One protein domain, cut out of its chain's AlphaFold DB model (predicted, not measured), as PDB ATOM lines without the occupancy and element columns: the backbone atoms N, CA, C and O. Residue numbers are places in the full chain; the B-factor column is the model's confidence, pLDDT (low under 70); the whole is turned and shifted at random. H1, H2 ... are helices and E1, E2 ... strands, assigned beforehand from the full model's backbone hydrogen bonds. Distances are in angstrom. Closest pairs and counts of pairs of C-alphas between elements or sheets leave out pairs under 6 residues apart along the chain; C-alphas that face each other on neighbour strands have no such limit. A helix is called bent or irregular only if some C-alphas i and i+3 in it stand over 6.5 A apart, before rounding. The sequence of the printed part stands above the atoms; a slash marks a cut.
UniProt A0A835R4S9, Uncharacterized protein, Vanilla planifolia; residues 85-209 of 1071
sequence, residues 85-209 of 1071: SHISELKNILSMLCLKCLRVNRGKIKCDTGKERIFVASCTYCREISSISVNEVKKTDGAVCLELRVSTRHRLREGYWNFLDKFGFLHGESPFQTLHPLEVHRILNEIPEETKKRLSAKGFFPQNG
ATOM      1  N   SER A  85      -8.727 -20.126   2.688       80.06
ATOM      2  CA  SER A  85      -8.747 -21.113   3.780       80.06
ATOM      3  C   SER A  85      -7.860 -22.350   3.557       80.06
ATOM      4  O   SER A  85      -7.538 -23.027   4.527       80.06
ATOM      5  N   HIS A  86      -7.453 -22.648   2.314       83.88
ATOM      6  CA  HIS A  86      -6.747 -23.892   1.947       83.88
ATOM      7  C   HIS A  86      -5.313 -23.659   1.438       83.88
ATOM      8  O   HIS A  86      -4.649 -24.581   0.962       83.88
ATOM      9  N   ILE A  87      -4.789 -22.436   1.560       84.19
ATOM     10  CA  ILE A  87      -3.434 -22.100   1.099       84.19
ATOM     11  C   ILE A  87      -2.330 -22.841   1.873       84.19
ATOM     12  O   ILE A  87      -1.298 -23.192   1.304       84.19
ATOM     13  N   SER A  88      -2.558 -23.136   3.156       83.50
ATOM     14  CA  SER A  88      -1.635 -23.906   3.997       83.50
ATOM     15  C   SER A  88      -1.539 -25.371   3.558       83.50
ATOM     16  O   SER A  88      -0.451 -25.948   3.531       83.50
ATOM     17  N   GLU A  89      -2.663 -25.960   3.149       84.88
ATOM     18  CA  GLU A  89      -2.728 -27.307   2.583       84.88
ATOM     19  C   GLU A  89      -2.014 -27.363   1.226       84.88
ATOM     20  O   GLU A  89      -1.160 -28.227   1.009       84.88
ATOM     21  N   LEU A  90      -2.256 -26.372   0.361       86.12
ATOM     22  CA  LEU A  90      -1.567 -26.222  -0.923       86.12
ATOM     23  C   LEU A  90      -0.045 -26.086  -0.751       86.12
ATOM     24  O   LEU A  90       0.726 -26.756  -1.440       86.12
ATOM     25  N   LYS A  91       0.410 -25.279   0.215       86.25
ATOM     26  CA  LYS A  91       1.830 -25.155   0.578       86.25
ATOM     27  C   LYS A  91       2.436 -26.506   0.964       86.25
ATOM     28  O   LYS A  91       3.551 -26.816   0.536       86.25
ATOM     29  N   ASN A  92       1.730 -27.306   1.763       84.44
ATOM     30  CA  ASN A  92       2.197 -28.629   2.183       84.44
ATOM     31  C   ASN A  92       2.303 -29.591   0.992       84.44
ATOM     32  O   ASN A  92       3.307 -30.297   0.873       84.44
ATOM     33  N   ILE A  93       1.330 -29.563   0.072       85.25
ATOM     34  CA  ILE A  93       1.365 -30.330  -1.183       85.25
ATOM     35  C   ILE A  93       2.605 -29.960  -2.001       85.25
ATOM     36  O   ILE A  93       3.406 -30.837  -2.329       85.25
ATOM     37  N   LEU A  94       2.813 -28.668  -2.269       84.06
ATOM     38  CA  LEU A  94       3.950 -28.188  -3.063       84.06
ATOM     39  C   LEU A  94       5.300 -28.476  -2.390       84.06
ATOM     40  O   LEU A  94       6.253 -28.841  -3.069       84.06
ATOM     41  N   SER A  95       5.378 -28.401  -1.057       82.06
ATOM     42  CA  SER A  95       6.604 -28.701  -0.298       82.06
ATOM     43  C   SER A  95       7.007 -30.180  -0.351       82.06
ATOM     44  O   SER A  95       8.183 -30.518  -0.195       82.06
ATOM     45  N   MET A  96       6.046 -31.086  -0.558       78.56
ATOM     46  CA  MET A  96       6.316 -32.519  -0.716       78.56
ATOM     47  C   MET A  96       6.729 -32.897  -2.139       78.56
ATOM     48  O   MET A  96       7.246 -34.000  -2.335       78.56
ATOM     49  N   LEU A  97       6.499 -32.025  -3.119       80.75
ATOM     50  CA  LEU A  97       6.774 -32.273  -4.527       80.75
ATOM     51  C   LEU A  97       8.121 -31.681  -4.946       80.75
ATOM     52  O   LEU A  97       8.560 -30.637  -4.475       80.75
ATOM     53  N   CYS A  98       8.787 -32.340  -5.889       82.12
ATOM     54  CA  CYS A  98       9.853 -31.707  -6.654       82.12
ATOM     55  C   CYS A  98       9.235 -30.920  -7.815       82.12
ATOM     56  O   CYS A  98       8.674 -31.525  -8.719       82.12
ATOM     57  N   LEU A  99       9.368 -29.593  -7.841       78.81
ATOM     58  CA  LEU A  99       8.734 -28.741  -8.864       78.81
ATOM     59  C   LEU A  99       9.262 -28.973 -10.304       78.81
ATOM     60  O   LEU A  99       8.582 -28.638 -11.273       78.81
ATOM     61  N   LYS A 100      10.423 -29.631 -10.476       77.44
ATOM     62  CA  LYS A 100      10.942 -30.046 -11.800       77.44
ATOM     63  C   LYS A 100      10.285 -31.328 -12.314       77.44
ATOM     64  O   LYS A 100       9.750 -31.318 -13.417       77.44
ATOM     65  N   CYS A 101      10.300 -32.415 -11.535       78.69
ATOM     66  CA  CYS A 101       9.806 -33.731 -11.981       78.69
ATOM     67  C   CYS A 101       8.422 -34.127 -11.442       78.69
ATOM     68  O   CYS A 101       7.934 -35.204 -11.772       78.69
ATOM     69  N   LEU A 102       7.819 -33.299 -10.586       81.38
ATOM     70  CA  LEU A 102       6.508 -33.493  -9.954       81.38
ATOM     71  C   LEU A 102       6.356 -34.850  -9.244       81.38
ATOM     72  O   LEU A 102       5.265 -35.408  -9.161       81.38
ATOM     73  N   ARG A 103       7.457 -35.397  -8.709       79.94
ATOM     74  CA  ARG A 103       7.473 -36.610  -7.870       79.94
ATOM     75  C   ARG A 103       7.604 -36.241  -6.390       79.94
ATOM     76  O   ARG A 103       8.213 -35.228  -6.052       79.94
ATOM     77  N   VAL A 104       7.061 -37.083  -5.504       78.81
ATOM     78  CA  VAL A 104       7.131 -36.888  -4.042       78.81
ATOM     79  C   VAL A 104       8.561 -37.083  -3.520       78.81
ATOM     80  O   VAL A 104       9.177 -38.129  -3.752       78.81
ATOM     81  N   ASN A 105       9.055 -36.124  -2.738       71.62
ATOM     82  CA  ASN A 105      10.326 -36.209  -2.022       71.62
ATOM     83  C   ASN A 105      10.219 -37.202  -0.844       71.62
ATOM     84  O   ASN A 105       9.279 -37.163  -0.045       71.62
ATOM     85  N   ARG A 106      11.201 -38.105  -0.697       57.00
ATOM     86  CA  ARG A 106      11.292 -39.045   0.440       57.00
ATOM     87  C   ARG A 106      11.919 -38.361   1.669       57.00
ATOM     88  O   ARG A 106      13.037 -38.683   2.051       57.00
ATOM     89  N   GLY A 107      11.219 -37.405   2.279       52.62
ATOM     90  CA  GLY A 107      11.596 -36.831   3.581       52.62
ATOM     91  C   GLY A 107      10.973 -37.611   4.747       52.62
ATOM     92  O   GLY A 107       9.790 -37.946   4.690       52.62
ATOM     93  N   LYS A 108      11.747 -37.912   5.802       42.34
ATOM     94  CA  LYS A 108      11.213 -38.447   7.072       42.34
ATOM     95  C   LYS A 108      10.615 -37.301   7.895       42.34
ATOM     96  O   LYS A 108      11.295 -36.308   8.137       42.34
ATOM     97  N   ILE A 109       9.381 -37.468   8.363       41.25
ATOM     98  CA  ILE A 109       8.739 -36.588   9.350       41.25
ATOM     99  C   ILE A 109       9.175 -37.084  10.737       41.25
ATOM    100  O   ILE A 109       8.952 -38.249  11.061       41.25
ATOM    101  N   LYS A 110       9.832 -36.245  11.547       34.28
ATOM    102  CA  LYS A 110      10.004 -36.502  12.988       34.28
ATOM    103  C   LYS A 110       9.032 -35.603  13.747       34.28
ATOM    104  O   LYS A 110       9.136 -34.383  13.650       34.28
ATOM    105  N   CYS A 111       8.115 -36.208  14.497       32.75
ATOM    106  CA  CYS A 111       7.292 -35.508  15.474       32.75
ATOM    107  C   CYS A 111       8.114 -35.305  16.744       32.75
ATOM    108  O   CYS A 111       8.378 -36.265  17.459       32.75
ATOM    109  N   ASP A 112       8.498 -34.065  17.025       31.88
ATOM    110  CA  ASP A 112       8.909 -33.677  18.367       31.88
ATOM    111  C   ASP A 112       8.117 -32.424  18.749       31.88
ATOM    112  O   ASP A 112       8.142 -31.421  18.039       31.88
ATOM    113  N   THR A 113       7.331 -32.543  19.819       37.00
ATOM    114  CA  THR A 113       6.521 -31.495  20.472       37.00
ATOM    115  C   THR A 113       5.880 -30.430  19.555       37.00
ATOM    116  O   THR A 113       6.326 -29.292  19.442       37.00
ATOM    117  N   GLY A 114       4.740 -30.782  18.947       40.47
ATOM    118  CA  GLY A 114       3.663 -29.839  18.596       40.47
ATOM    119  C   GLY A 114       3.907 -28.806  17.484       40.47
ATOM    120  O   GLY A 114       3.004 -28.023  17.200       40.47
ATOM    121  N   LYS A 115       5.074 -28.781  16.830       35.12
ATOM    122  CA  LYS A 115       5.308 -27.978  15.616       35.12
ATOM    123  C   LYS A 115       5.919 -28.852  14.526       35.12
ATOM    124  O   LYS A 115       7.110 -29.152  14.562       35.12
ATOM    125  N   GLU A 116       5.108 -29.243  13.548       36.81
ATOM    126  CA  GLU A 116       5.563 -29.985  12.372       36.81
ATOM    127  C   GLU A 116       6.568 -29.142  11.576       36.81
ATOM    128  O   GLU A 116       6.222 -28.145  10.943       36.81
ATOM    129  N   ARG A 117       7.848 -29.521  11.617       39.59
ATOM    130  CA  ARG A 117       8.863 -28.994  10.699       39.59
ATOM    131  C   ARG A 117       9.144 -30.056   9.646       39.59
ATOM    132  O   ARG A 117       9.830 -31.038   9.914       39.59
ATOM    133  N   ILE A 118       8.610 -29.851   8.445       47.19
ATOM    134  CA  ILE A 118       8.917 -30.683   7.280       47.19
ATOM    135  C   ILE A 118      10.358 -30.367   6.854       47.19
ATOM    136  O   ILE A 118      10.645 -29.270   6.380       47.19
ATOM    137  N   PHE A 119      11.280 -31.315   7.035       41.66
ATOM    138  CA  PHE A 119      12.606 -31.226   6.424       41.66
ATOM    139  C   PHE A 119      12.487 -31.570   4.936       41.66
ATOM    140  O   PHE A 119      12.171 -32.706   4.573       41.66
ATOM    141  N   VAL A 120      12.741 -30.583   4.074       50.31
ATOM    142  CA  VAL A 120      12.785 -30.766   2.619       50.31
ATOM    143  C   VAL A 120      14.064 -31.528   2.267       50.31
ATOM    144  O   VAL A 120      15.148 -30.954   2.201       50.31
ATOM    145  N   ALA A 121      13.951 -32.841   2.071       52.25
ATOM    146  CA  ALA A 121      15.015 -33.623   1.451       52.25
ATOM    147  C   ALA A 121      15.094 -33.280  -0.047       52.25
ATOM    148  O   ALA A 121      14.059 -33.107  -0.696       52.25
ATOM    149  N   SER A 122      16.307 -33.195  -0.597       58.59
ATOM    150  CA  SER A 122      16.520 -33.043  -2.039       58.59
ATOM    151  C   SER A 122      15.885 -34.205  -2.812       58.59
ATOM    152  O   SER A 122      15.796 -35.339  -2.329       58.59
ATOM    153  N   CYS A 123      15.399 -33.916  -4.019       65.12
ATOM    154  CA  CYS A 123      14.761 -34.920  -4.861       65.12
ATOM    155  C   CYS A 123      15.764 -36.026  -5.214       65.12
ATOM    156  O   CYS A 123      16.841 -35.762  -5.741       65.12
ATOM    157  N   THR A 124      15.391 -37.284  -4.979       63.75
ATOM    158  CA  THR A 124      16.240 -38.448  -5.294       63.75
ATOM    159  C   THR A 124      16.471 -38.625  -6.796       63.75
ATOM    160  O   THR A 124      17.482 -39.202  -7.185       63.75
ATOM    161  N   TYR A 125      15.565 -38.105  -7.630       64.69
ATOM    162  CA  TYR A 125      15.624 -38.191  -9.094       64.69
ATOM    163  C   TYR A 125      16.291 -36.973  -9.749       64.69
ATOM    164  O   TYR A 125      16.800 -37.081 -10.857       64.69
ATOM    165  N   CYS A 126      16.304 -35.816  -9.078       67.38
ATOM    166  CA  CYS A 126      16.855 -34.571  -9.611       67.38
ATOM    167  C   CYS A 126      17.943 -34.045  -8.668       67.38
ATOM    168  O   CYS A 126      17.666 -33.232  -7.790       67.38
ATOM    169  N   ARG A 127      19.186 -34.508  -8.859       60.94
ATOM    170  CA  ARG A 127      20.350 -34.094  -8.047       60.94
ATOM    171  C   ARG A 127      20.788 -32.643  -8.280       60.94
ATOM    172  O   ARG A 127      21.502 -32.090  -7.453       60.94
ATOM    173  N   GLU A 128      20.355 -32.036  -9.382       58.75
ATOM    174  CA  GLU A 128      20.691 -30.661  -9.778       58.75
ATOM    175  C   GLU A 128      19.951 -29.586  -8.965       58.75
ATOM    176  O   GLU A 128      20.316 -28.416  -9.026       58.75
ATOM    177  N   ILE A 129      18.911 -29.961  -8.208       61.69
ATOM    178  CA  ILE A 129      18.046 -29.017  -7.489       61.69
ATOM    179  C   ILE A 129      18.354 -29.077  -5.995       61.69
ATOM    180  O   ILE A 129      18.234 -30.125  -5.354       61.69
ATOM    181  N   SER A 130      18.717 -27.926  -5.433       62.44
ATOM    182  CA  SER A 130      18.879 -27.748  -3.988       62.44
ATOM    183  C   SER A 130      17.523 -27.782  -3.261       62.44
ATOM    184  O   SER A 130      16.470 -27.666  -3.878       62.44
ATOM    185  N   SER A 131      17.502 -27.968  -1.939       64.19
ATOM    186  CA  SER A 131      16.242 -27.990  -1.181       64.19
ATOM    187  C   SER A 131      15.514 -26.637  -1.284       64.19
ATOM    188  O   SER A 131      15.944 -25.656  -0.671       64.19
ATOM    189  N   ILE A 132      14.419 -26.598  -2.049       71.44
ATOM    190  CA  ILE A 132      13.521 -25.444  -2.172       71.44
ATOM    191  C   ILE A 132      12.477 -25.531  -1.060       71.44
ATOM    192  O   ILE A 132      11.798 -26.545  -0.913       71.44
ATOM    193  N   SER A 133      12.336 -24.460  -0.289       73.69
ATOM    194  CA  SER A 133      11.265 -24.314   0.697       73.69
ATOM    195  C   SER A 133      10.150 -23.437   0.144       73.69
ATOM    196  O   SER A 133      10.429 -22.393  -0.439       73.69
ATOM    197  N   VAL A 134       8.897 -23.852   0.339       80.56
ATOM    198  CA  VAL A 134       7.716 -23.042   0.016       80.56
ATOM    199  C   VAL A 134       7.286 -22.326   1.290       80.56
ATOM    200  O   VAL A 134       6.991 -22.973   2.297       80.56
ATOM    201  N   ASN A 135       7.263 -21.000   1.268       78.00
ATOM    202  CA  ASN A 135       6.836 -20.164   2.383       78.00
ATOM    203  C   ASN A 135       5.512 -19.475   2.061       78.00
ATOM    204  O   ASN A 135       5.213 -19.172   0.912       78.00
ATOM    205  N   GLU A 136       4.723 -19.245   3.105       79.88
ATOM    206  CA  GLU A 136       3.502 -18.451   3.036       79.88
ATOM    207  C   GLU A 136       3.844 -17.048   3.531       79.88
ATOM    208  O   GLU A 136       4.341 -16.901   4.652       79.88
ATOM    209  N   VAL A 137       3.610 -16.037   2.697       77.19
ATOM    210  CA  VAL A 137       3.857 -14.633   3.033       77.19
ATOM    211  C   VAL A 137       2.526 -13.897   3.042       77.19
ATOM    212  O   VAL A 137       1.780 -13.904   2.063       77.19
ATOM    213  N   LYS A 138       2.217 -13.273   4.182       75.44
ATOM    214  CA  LYS A 138       1.047 -12.408   4.343       75.44
ATOM    215  C   LYS A 138       1.466 -10.974   4.048       75.44
ATOM    216  O   LYS A 138       2.325 -10.436   4.746       75.44
ATOM    217  N   LYS A 139       0.881 -10.371   3.016       72.12
ATOM    218  CA  LYS A 139       1.089  -8.958   2.674       72.12
ATOM    219  C   LYS A 139       0.317  -8.057   3.646       72.12
ATOM    220  O   LYS A 139      -0.618  -8.506   4.311       72.12
ATOM    221  N   THR A 140       0.683  -6.777   3.700       60.84
ATOM    222  CA  THR A 140       0.023  -5.736   4.518       60.84
ATOM    223  C   THR A 140      -1.480  -5.636   4.263       60.84
ATOM    224  O   THR A 140      -2.246  -5.361   5.179       60.84
ATOM    225  N   ASP A 141      -1.904  -5.951   3.039       59.22
ATOM    226  CA  ASP A 141      -3.288  -5.812   2.574       59.22
ATOM    227  C   ASP A 141      -4.174  -7.012   2.986       59.22
ATOM    228  O   ASP A 141      -5.351  -7.089   2.634       59.22
ATOM    229  N   GLY A 142      -3.613  -7.975   3.733       63.50
ATOM    230  CA  GLY A 142      -4.279  -9.214   4.160       63.50
ATOM    231  C   GLY A 142      -4.248 -10.340   3.119       63.50
ATOM    232  O   GLY A 142      -4.720 -11.442   3.393       63.50
ATOM    233  N   ALA A 143      -3.675 -10.082   1.942       67.81
ATOM    234  CA  ALA A 143      -3.466 -11.062   0.884       67.81
ATOM    235  C   ALA A 143      -2.367 -12.066   1.244       67.81
ATOM    236  O   ALA A 143      -1.376 -11.714   1.891       67.81
ATOM    237  N   VAL A 144      -2.520 -13.309   0.792       73.75
ATOM    238  CA  VAL A 144      -1.575 -14.390   1.084       73.75
ATOM    239  C   VAL A 144      -1.001 -14.922  -0.220       73.75
ATOM    240  O   VAL A 144      -1.750 -15.361  -1.095       73.75
ATOM    241  N   CYS A 145       0.326 -14.900  -0.339       80.00
ATOM    242  CA  CYS A 145       1.058 -15.432  -1.484       80.00
ATOM    243  C   CYS A 145       2.022 -16.548  -1.069       80.00
ATOM    244  O   CYS A 145       2.454 -16.637   0.084       80.00
ATOM    245  N   LEU A 146       2.351 -17.413  -2.029       81.69
ATOM    246  CA  LEU A 146       3.341 -18.471  -1.863       81.69
ATOM    247  C   LEU A 146       4.664 -18.034  -2.488       81.69
ATOM    248  O   LEU A 146       4.698 -17.611  -3.641       81.69
ATOM    249  N   GLU A 147       5.746 -18.153  -1.727       82.81
ATOM    250  CA  GLU A 147       7.098 -17.812  -2.167       82.81
ATOM    251  C   GLU A 147       8.023 -19.024  -2.081       82.81
ATOM    252  O   GLU A 147       8.102 -19.705  -1.056       82.81
ATOM    253  N   LEU A 148       8.763 -19.277  -3.155       80.31
ATOM    254  CA  LEU A 148       9.849 -20.242  -3.189       80.31
ATOM    255  C   LEU A 148      11.119 -19.594  -2.651       80.31
ATOM    256  O   LEU A 148      11.514 -18.514  -3.085       80.31
ATOM    257  N   ARG A 149      11.782 -20.281  -1.722       75.88
ATOM    258  CA  ARG A 149      13.046 -19.850  -1.128       75.88
ATOM    259  C   ARG A 149      14.082 -20.951  -1.239       75.88
ATOM    260  O   ARG A 149      13.875 -22.066  -0.745       75.88
ATOM    261  N   VAL A 150      15.218 -20.610  -1.833       72.88
ATOM    262  CA  VAL A 150      16.396 -21.479  -1.885       72.88
ATOM    263  C   VAL A 150      17.216 -21.304  -0.608       72.88
ATOM    264  O   VAL A 150      17.403 -20.193  -0.111       72.88
ATOM    265  N   SER A 151      17.690 -22.414  -0.040       65.50
ATOM    266  CA  SER A 151      18.513 -22.382   1.170       65.50
ATOM    267  C   SER A 151      19.847 -21.682   0.877       65.50
ATOM    268  O   SER A 151      20.583 -22.093  -0.016       65.50
ATOM    269  N   THR A 152      20.184 -20.654   1.659       55.22
ATOM    270  CA  THR A 152      21.281 -19.678   1.447       55.22
ATOM    271  C   THR A 152      22.711 -20.246   1.413       55.22
ATOM    272  O   THR A 152      23.672 -19.486   1.364       55.22
ATOM    273  N   ARG A 153      22.890 -21.574   1.436       51.84
ATOM    274  CA  ARG A 153      24.205 -22.242   1.421       51.84
ATOM    275  C   ARG A 153      24.768 -22.497   0.011       51.84
ATOM    276  O   ARG A 153      25.884 -22.995  -0.090       51.84
ATOM    277  N   HIS A 154      24.045 -22.155  -1.058       54.31
ATOM    278  CA  HIS A 154      24.482 -22.358  -2.446       54.31
ATOM    279  C   HIS A 154      24.475 -21.040  -3.242       54.31
ATOM    280  O   HIS A 154      23.512 -20.282  -3.156       54.31
ATOM    281  N   ARG A 155      25.533 -20.772  -4.032       53.38
ATOM    282  CA  ARG A 155      25.525 -19.712  -5.061       53.38
ATOM    283  C   ARG A 155      24.525 -20.108  -6.156       53.38
ATOM    284  O   ARG A 155      24.651 -21.199  -6.713       53.38
ATOM    285  N   LEU A 156      23.540 -19.251  -6.429       59.38
ATOM    286  CA  LEU A 156      22.591 -19.425  -7.535       59.38
ATOM    287  C   LEU A 156      23.351 -19.297  -8.863       59.38
ATOM    288  O   LEU A 156      24.159 -18.385  -9.014       59.38
ATOM    289  N   ARG A 157      23.136 -20.233  -9.795       59.66
ATOM    290  CA  ARG A 157      23.578 -20.066 -11.190       59.66
ATOM    291  C   ARG A 157      22.572 -19.181 -11.923       59.66
ATOM    292  O   ARG A 157      21.381 -19.260 -11.617       59.66
ATOM    293  N   GLU A 158      23.042 -18.411 -12.901       55.50
ATOM    294  CA  GLU A 158      22.174 -17.741 -13.879       55.50
ATOM    295  C   GLU A 158      21.212 -18.775 -14.492       55.50
ATOM    296  O   GLU A 158      21.614 -19.895 -14.828       55.50
ATOM    297  N   GLY A 159      19.920 -18.446 -14.535       62.16
ATOM    298  CA  GLY A 159      18.875 -19.352 -15.023       62.16
ATOM    299  C   GLY A 159      18.524 -20.542 -14.112       62.16
ATOM    300  O   GLY A 159      17.963 -21.534 -14.579       62.16
ATOM    301  N   TYR A 160      18.828 -20.499 -12.803       68.19
ATOM    302  CA  TYR A 160      18.474 -21.591 -11.874       68.19
ATOM    303  C   TYR A 160      16.972 -21.933 -11.883       68.19
ATOM    304  O   TYR A 160      16.606 -23.097 -11.715       68.19
ATOM    305  N   TRP A 161      16.106 -20.940 -12.088       70.50
ATOM    306  CA  TRP A 161      14.652 -21.105 -12.085       70.50
ATOM    307  C   TRP A 161      14.058 -21.565 -13.420       70.50
ATOM    308  O   TRP A 161      12.869 -21.863 -13.443       70.50
ATOM    309  N   ASN A 162      14.855 -21.748 -14.482       72.00
ATOM    310  CA  ASN A 162      14.352 -22.072 -15.827       72.00
ATOM    311  C   ASN A 162      13.531 -23.375 -15.893       72.00
ATOM    312  O   ASN A 162      12.783 -23.622 -16.834       72.00
ATOM    313  N   PHE A 163      13.633 -24.247 -14.881       70.06
ATOM    314  CA  PHE A 163      12.762 -25.422 -14.783       70.06
ATOM    315  C   PHE A 163      11.289 -25.075 -14.494       70.06
ATOM    316  O   PHE A 163      10.456 -25.976 -14.584       70.06
ATOM    317  N   LEU A 164      10.969 -23.834 -14.111       72.62
ATOM    318  CA  LEU A 164       9.609 -23.313 -13.944       72.62
ATOM    319  C   LEU A 164       9.075 -22.656 -15.225       72.62
ATOM    320  O   LEU A 164       7.859 -22.604 -15.389       72.62
ATOM    321  N   ASP A 165       9.939 -22.292 -16.180       72.69
ATOM    322  CA  ASP A 165       9.543 -21.684 -17.462       72.69
ATOM    323  C   ASP A 165       8.589 -22.577 -18.267       72.69
ATOM    324  O   ASP A 165       7.749 -22.082 -19.017       72.69
ATOM    325  N   LYS A 166       8.642 -23.903 -18.060       71.31
ATOM    326  CA  LYS A 166       7.674 -24.863 -18.627       71.31
ATOM    327  C   LYS A 166       6.219 -24.546 -18.256       71.31
ATOM    328  O   LYS A 166       5.307 -24.928 -18.976       71.31
ATOM    329  N   PHE A 167       6.005 -23.815 -17.163       68.44
ATOM    330  CA  PHE A 167       4.696 -23.354 -16.714       68.44
ATOM    331  C   PHE A 167       4.349 -21.942 -17.218       68.44
ATOM    332  O   PHE A 167       3.286 -21.427 -16.870       68.44
ATOM    333  N   GLY A 168       5.175 -21.344 -18.087       59.28
ATOM    334  CA  GLY A 168       4.885 -20.148 -18.887       59.28
ATOM    335  C   GLY A 168       5.065 -18.801 -18.184       59.28
ATOM    336  O   GLY A 168       4.426 -17.834 -18.589       59.28
ATOM    337  N   PHE A 169       5.899 -18.740 -17.145       64.56
ATOM    338  CA  PHE A 169       6.251 -17.514 -16.424       64.56
ATOM    339  C   PHE A 169       7.776 -17.369 -16.395       64.56
ATOM    340  O   PHE A 169       8.470 -18.367 -16.233       64.56
ATOM    341  N   LEU A 170       8.277 -16.144 -16.592       57.41
ATOM    342  CA  LEU A 170       9.709 -15.838 -16.578       57.41
ATOM    343  C   LEU A 170      10.136 -15.417 -15.173       57.41
ATOM    344  O   LEU A 170       9.571 -14.482 -14.596       57.41
ATOM    345  N   HIS A 171      11.155 -16.087 -14.640       61.78
ATOM    346  CA  HIS A 171      11.600 -15.903 -13.260       61.78
ATOM    347  C   HIS A 171      12.943 -15.171 -13.218       61.78
ATOM    348  O   HIS A 171      13.848 -15.462 -13.994       61.78
ATOM    349  N   GLY A 172      13.066 -14.202 -12.307       60.78
ATOM    350  CA  GLY A 172      14.287 -13.410 -12.142       60.78
ATOM    351  C   GLY A 172      15.396 -14.158 -11.397       60.78
ATOM    352  O   GLY A 172      15.208 -15.262 -10.891       60.78
ATOM    353  N   GLU A 173      16.563 -13.529 -11.259       60.31
ATOM    354  CA  GLU A 173      17.739 -14.121 -10.591       60.31
ATOM    355  C   GLU A 173      17.674 -14.095  -9.050       60.31
ATOM    356  O   GLU A 173      18.642 -14.422  -8.358       60.31
ATOM    357  N   SER A 174      16.537 -13.705  -8.473       65.25
ATOM    358  CA  SER A 174      16.390 -13.562  -7.030       65.25
ATOM    359  C   SER A 174      16.357 -14.916  -6.298       65.25
ATOM    360  O   SER A 174      15.798 -15.904  -6.785       65.25
ATOM    361  N   PRO A 175      16.890 -14.981  -5.059       66.38
ATOM    362  CA  PRO A 175      16.787 -16.168  -4.200       66.38
ATOM    363  C   PRO A 175      15.360 -16.443  -3.696       66.38
ATOM    364  O   PRO A 175      15.107 -17.494  -3.094       66.38
ATOM    365  N   PHE A 176      14.454 -15.491  -3.928       71.94
ATOM    366  CA  PHE A 176      13.034 -15.546  -3.625       71.94
ATOM    367  C   PHE A 176      12.255 -15.410  -4.920       71.94
ATOM    368  O   PHE A 176      12.549 -14.511  -5.707       71.94
ATOM    369  N   GLN A 177      11.250 -16.253  -5.101       77.44
ATOM    370  CA  GLN A 177      10.351 -16.153  -6.239       77.44
ATOM    371  C   GLN A 177       8.910 -16.323  -5.784       77.44
ATOM    372  O   GLN A 177       8.589 -17.275  -5.074       77.44
ATOM    373  N   THR A 178       8.040 -15.401  -6.192       76.88
ATOM    374  CA  THR A 178       6.601 -15.500  -5.921       76.88
ATOM    375  C   THR A 178       5.952 -16.433  -6.939       76.88
ATOM    376  O   THR A 178       6.217 -16.328  -8.132       76.88
ATOM    377  N   LEU A 179       5.120 -17.361  -6.468       80.56
ATOM    378  CA  LEU A 179       4.333 -18.240  -7.329       80.56
ATOM    379  C   LEU A 179       3.004 -17.574  -7.663       80.56
ATOM    380  O   LEU A 179       2.218 -17.247  -6.761       80.56
ATOM    381  N   HIS A 180       2.721 -17.426  -8.955       81.25
ATOM    382  CA  HIS A 180       1.439 -16.900  -9.408       81.25
ATOM    383  C   HIS A 180       0.350 -17.991  -9.341       81.25
ATOM    384  O   HIS A 180       0.634 -19.147  -9.665       81.25
ATOM    385  N   PRO A 181      -0.914 -17.679  -8.981       83.69
ATOM    386  CA  PRO A 181      -1.988 -18.679  -8.936       83.69
ATOM    387  C   PRO A 181      -2.144 -19.487 -10.235       83.69
ATOM    388  O   PRO A 181      -2.294 -20.703 -10.186       83.69
ATOM    389  N   LEU A 182      -2.024 -18.846 -11.404       83.44
ATOM    390  CA  LEU A 182      -2.043 -19.524 -12.715       83.44
ATOM    391  C   LEU A 182      -0.907 -20.543 -12.891       83.44
ATOM    392  O   LEU A 182      -1.116 -21.607 -13.471       83.44
ATOM    393  N   GLU A 183       0.290 -20.226 -12.397       84.00
ATOM    394  CA  GLU A 183       1.453 -21.117 -12.455       84.00
ATOM    395  C   GLU A 183       1.190 -22.371 -11.620       84.00
ATOM    396  O   GLU A 183       1.354 -23.496 -12.093       84.00
ATOM    397  N   VAL A 184       0.673 -22.188 -10.402       84.44
ATOM    398  CA  VAL A 184       0.304 -23.300  -9.519       84.44
ATOM    399  C   VAL A 184      -0.834 -24.132 -10.109       84.44
ATOM    400  O   VAL A 184      -0.822 -25.353  -9.970       84.44
ATOM    401  N   HIS A 185      -1.776 -23.512 -10.824       84.75
ATOM    402  CA  HIS A 185      -2.834 -24.236 -11.530       84.75
ATOM    403  C   HIS A 185      -2.256 -25.210 -12.563       84.75
ATOM    404  O   HIS A 185      -2.622 -26.385 -12.590       84.75
ATOM    405  N   ARG A 186      -1.302 -24.742 -13.381       85.81
ATOM    406  CA  ARG A 186      -0.605 -25.580 -14.371       85.81
ATOM    407  C   ARG A 186       0.196 -26.691 -13.695       85.81
ATOM    408  O   ARG A 186       0.099 -27.841 -14.113       85.81
ATOM    409  N   ILE A 187       0.892 -26.371 -12.601       86.56
ATOM    410  CA  ILE A 187       1.624 -27.359 -11.795       86.56
ATOM    411  C   ILE A 187       0.694 -28.478 -11.318       86.56
ATOM    412  O   ILE A 187       1.066 -29.641 -11.440       86.56
ATOM    413  N   LEU A 188      -0.493 -28.153 -10.789       86.38
ATOM    414  CA  LEU A 188      -1.460 -29.138 -10.284       86.38
ATOM    415  C   LEU A 188      -2.009 -30.051 -11.393       86.38
ATOM    416  O   LEU A 188      -2.159 -31.255 -11.165       86.38
ATOM    417  N   ASN A 189      -2.251 -29.504 -12.589       85.56
ATOM    418  CA  ASN A 189      -2.731 -30.266 -13.745       85.56
ATOM    419  C   ASN A 189      -1.673 -31.239 -14.294       85.56
ATOM    420  O   ASN A 189      -2.019 -32.351 -14.688       85.56
ATOM    421  N   GLU A 190      -0.390 -30.866 -14.269       87.06
ATOM    422  CA  GLU A 190       0.714 -31.702 -14.769       87.06
ATOM    423  C   GLU A 190       1.193 -32.788 -13.784       87.06
ATOM    424  O   GLU A 190       2.088 -33.572 -14.112       87.06
ATOM    425  N   ILE A 191       0.633 -32.874 -12.568       86.81
ATOM    426  CA  ILE A 191       1.042 -33.898 -11.591       86.81
ATOM    427  C   ILE A 191       0.713 -35.303 -12.134       86.81
ATOM    428  O   ILE A 191      -0.457 -35.594 -12.390       86.81
ATOM    429  N   PRO A 192       1.691 -36.228 -12.209       88.06
ATOM    430  CA  PRO A 192       1.434 -37.606 -12.622       88.06
ATOM    431  C   PRO A 192       0.467 -38.338 -11.678       88.06
ATOM    432  O   PRO A 192       0.565 -38.205 -10.455       88.06
ATOM    433  N   GLU A 193      -0.401 -39.197 -12.218       85.62
ATOM    434  CA  GLU A 193      -1.399 -39.954 -11.436       85.62
ATOM    435  C   GLU A 193      -0.781 -40.835 -10.333       85.62
ATOM    436  O   GLU A 193      -1.322 -40.942  -9.230       85.62
ATOM    437  N   GLU A 194       0.402 -41.415 -10.564       84.94
ATOM    438  CA  GLU A 194       1.138 -42.152  -9.525       84.94
ATOM    439  C   GLU A 194       1.506 -41.265  -8.329       84.94
ATOM    440  O   GLU A 194       1.445 -41.690  -7.170       84.94
ATOM    441  N   THR A 195       1.889 -40.018  -8.602       84.25
ATOM    442  CA  THR A 195       2.211 -39.031  -7.575       84.25
ATOM    443  C   THR A 195       0.946 -38.604  -6.835       84.25
ATOM    444  O   THR A 195       0.978 -38.533  -5.606       84.25
ATOM    445  N   LYS A 196      -0.176 -38.402  -7.544       85.50
ATOM    446  CA  LYS A 196      -1.478 -38.102  -6.925       85.50
ATOM    447  C   LYS A 196      -1.894 -39.209  -5.957       85.50
ATOM    448  O   LYS A 196      -2.155 -38.914  -4.796       85.50
ATOM    449  N   LYS A 197      -1.815 -40.485  -6.361       85.56
ATOM    450  CA  LYS A 197      -2.091 -41.640  -5.478       85.56
ATOM    451  C   LYS A 197      -1.209 -41.647  -4.223       85.56
ATOM    452  O   LYS A 197      -1.699 -41.909  -3.126       85.56
ATOM    453  N   ARG A 198       0.085 -41.323  -4.352       84.00
ATOM    454  CA  ARG A 198       1.016 -41.233  -3.207       84.00
ATOM    455  C   ARG A 198       0.721 -40.060  -2.273       84.00
ATOM    456  O   ARG A 198       0.943 -40.193  -1.072       84.00
ATOM    457  N   LEU A 199       0.265 -38.926  -2.802       83.12
ATOM    458  CA  LEU A 199      -0.195 -37.792  -1.997       83.12
ATOM    459  C   LEU A 199      -1.493 -38.138  -1.261       83.12
ATOM    460  O   LEU A 199      -1.582 -37.901  -0.059       83.12
ATOM    461  N   SER A 200      -2.439 -38.800  -1.935       84.06
ATOM    462  CA  SER A 200      -3.700 -39.243  -1.328       84.06
ATOM    463  C   SER A 200      -3.479 -40.272  -0.219       84.06
ATOM    464  O   SER A 200      -4.111 -40.177   0.825       84.06
ATOM    465  N   ALA A 201      -2.516 -41.186  -0.373       82.31
ATOM    466  CA  ALA A 201      -2.113 -42.107   0.696       82.31
ATOM    467  C   ALA A 201      -1.530 -41.392   1.933       82.31
ATOM    468  O   ALA A 201      -1.533 -41.948   3.027       82.31
ATOM    469  N   LYS A 202      -1.034 -40.158   1.770       76.31
ATOM    470  CA  LYS A 202      -0.590 -39.277   2.863       76.31
ATOM    471  C   LYS A 202      -1.689 -38.325   3.360       76.31
ATOM    472  O   LYS A 202      -1.397 -37.494   4.213       76.31
ATOM    473  N   GLY A 203      -2.911 -38.425   2.834       80.12
ATOM    474  CA  GLY A 203      -4.053 -37.589   3.215       80.12
ATOM    475  C   GLY A 203      -4.179 -36.258   2.468       80.12
ATOM    476  O   GLY A 203      -5.024 -35.455   2.842       80.12
ATOM    477  N   PHE A 204      -3.382 -36.010   1.421       82.19
ATOM    478  CA  PHE A 204      -3.457 -34.779   0.627       82.19
ATOM    479  C   PHE A 204      -4.056 -35.044  -0.758       82.19
ATOM    480  O   PHE A 204      -3.558 -35.890  -1.508       82.19
ATOM    481  N   PHE A 205      -5.096 -34.299  -1.129       82.75
ATOM    482  CA  PHE A 205      -5.801 -34.472  -2.401       82.75
ATOM    483  C   PHE A 205      -5.504 -33.298  -3.344       82.75
ATOM    484  O   PHE A 205      -6.055 -32.218  -3.146       82.75
ATOM    485  N   PRO A 206      -4.647 -33.465  -4.369       81.00
ATOM    486  CA  PRO A 206      -4.403 -32.406  -5.346       81.00
ATOM    487  C   PRO A 206      -5.663 -32.192  -6.199       81.00
ATOM    488  O   PRO A 206      -6.029 -33.055  -6.994       81.00
ATOM    489  N   GLN A 207      -6.339 -31.057  -6.005       83.81
ATOM    490  CA  GLN A 207      -7.573 -30.674  -6.698       83.81
ATOM    491  C   GLN A 207      -7.436 -29.273  -7.298       83.81
ATOM    492  O   GLN A 207      -6.752 -28.414  -6.749       83.81
ATOM    493  N   ASN A 208      -8.140 -29.007  -8.396       82.56
ATOM    494  CA  ASN A 208      -8.065 -27.706  -9.068       82.56
ATOM    495  C   ASN A 208      -8.756 -26.576  -8.284       82.56
ATOM    496  O   ASN A 208      -8.407 -25.412  -8.463       82.56
ATOM    497  N   GLY A 209      -9.667 -26.914  -7.362       83.81
ATOM    498  CA  GLY A 209     -10.402 -25.956  -6.528       83.81
ATOM    499  C   GLY A 209      -9.562 -25.192  -5.491       83.81
ATOM    500  O   GLY A 209     -10.084 -24.294  -4.835       83.81
TER     501      GLY A 209
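This is residues 85 to 209 of the 1071 residues of an uncharacterized protein of Vanilla planifolia (UniProt A0A835R4S9). With little regular structure, 49 of 125 printed residues in named elements, this is a small antiparallel sheet, E1 E2 E3, with H1 packed along one face amid long loops, H2, H3 and H4 off the sheet. Four helices and three strands run H1 E1 E2 H2 E3 H3 H4; class mixed, compact, radius of gyration of the C-alphas 14.5 A, spans 38 by 37 by 33 A.

H1, residues 87 to 96, 14.4 A, begins at C-alpha (-3.434, -22.100, 1.099). E1 is residues 132 to 138, 19.2 A; E2 144 to 150, 19.5 A; H2 160 to 163, irregular at 7.5 A; E3 176 to 179; H3 181 to 189. H4, residues 193 to 200, ends at C-alpha (-3.700, -39.243, -1.328).

H1 is on the sheet over E1, height 8.1 A; their closest C-alphas, Ser 95 and Val 134, are 5.8 A apart. E1 and E2 form a hairpin; N 135 and O 147, 2.8 A, are within hydrogen-bond range, as are N 148 and O 177, 2.8 A, between E2 and E3. Every O i to N i+4 pair is within range in H1, H3 and H4; H2 is too short for one.

The printed part has no cut. H1 to E1 and H2 to E3 are long links. pLDDT is under 70 at residues 106 to 131, 140 to 143, 151 to 160 and 167 to 175.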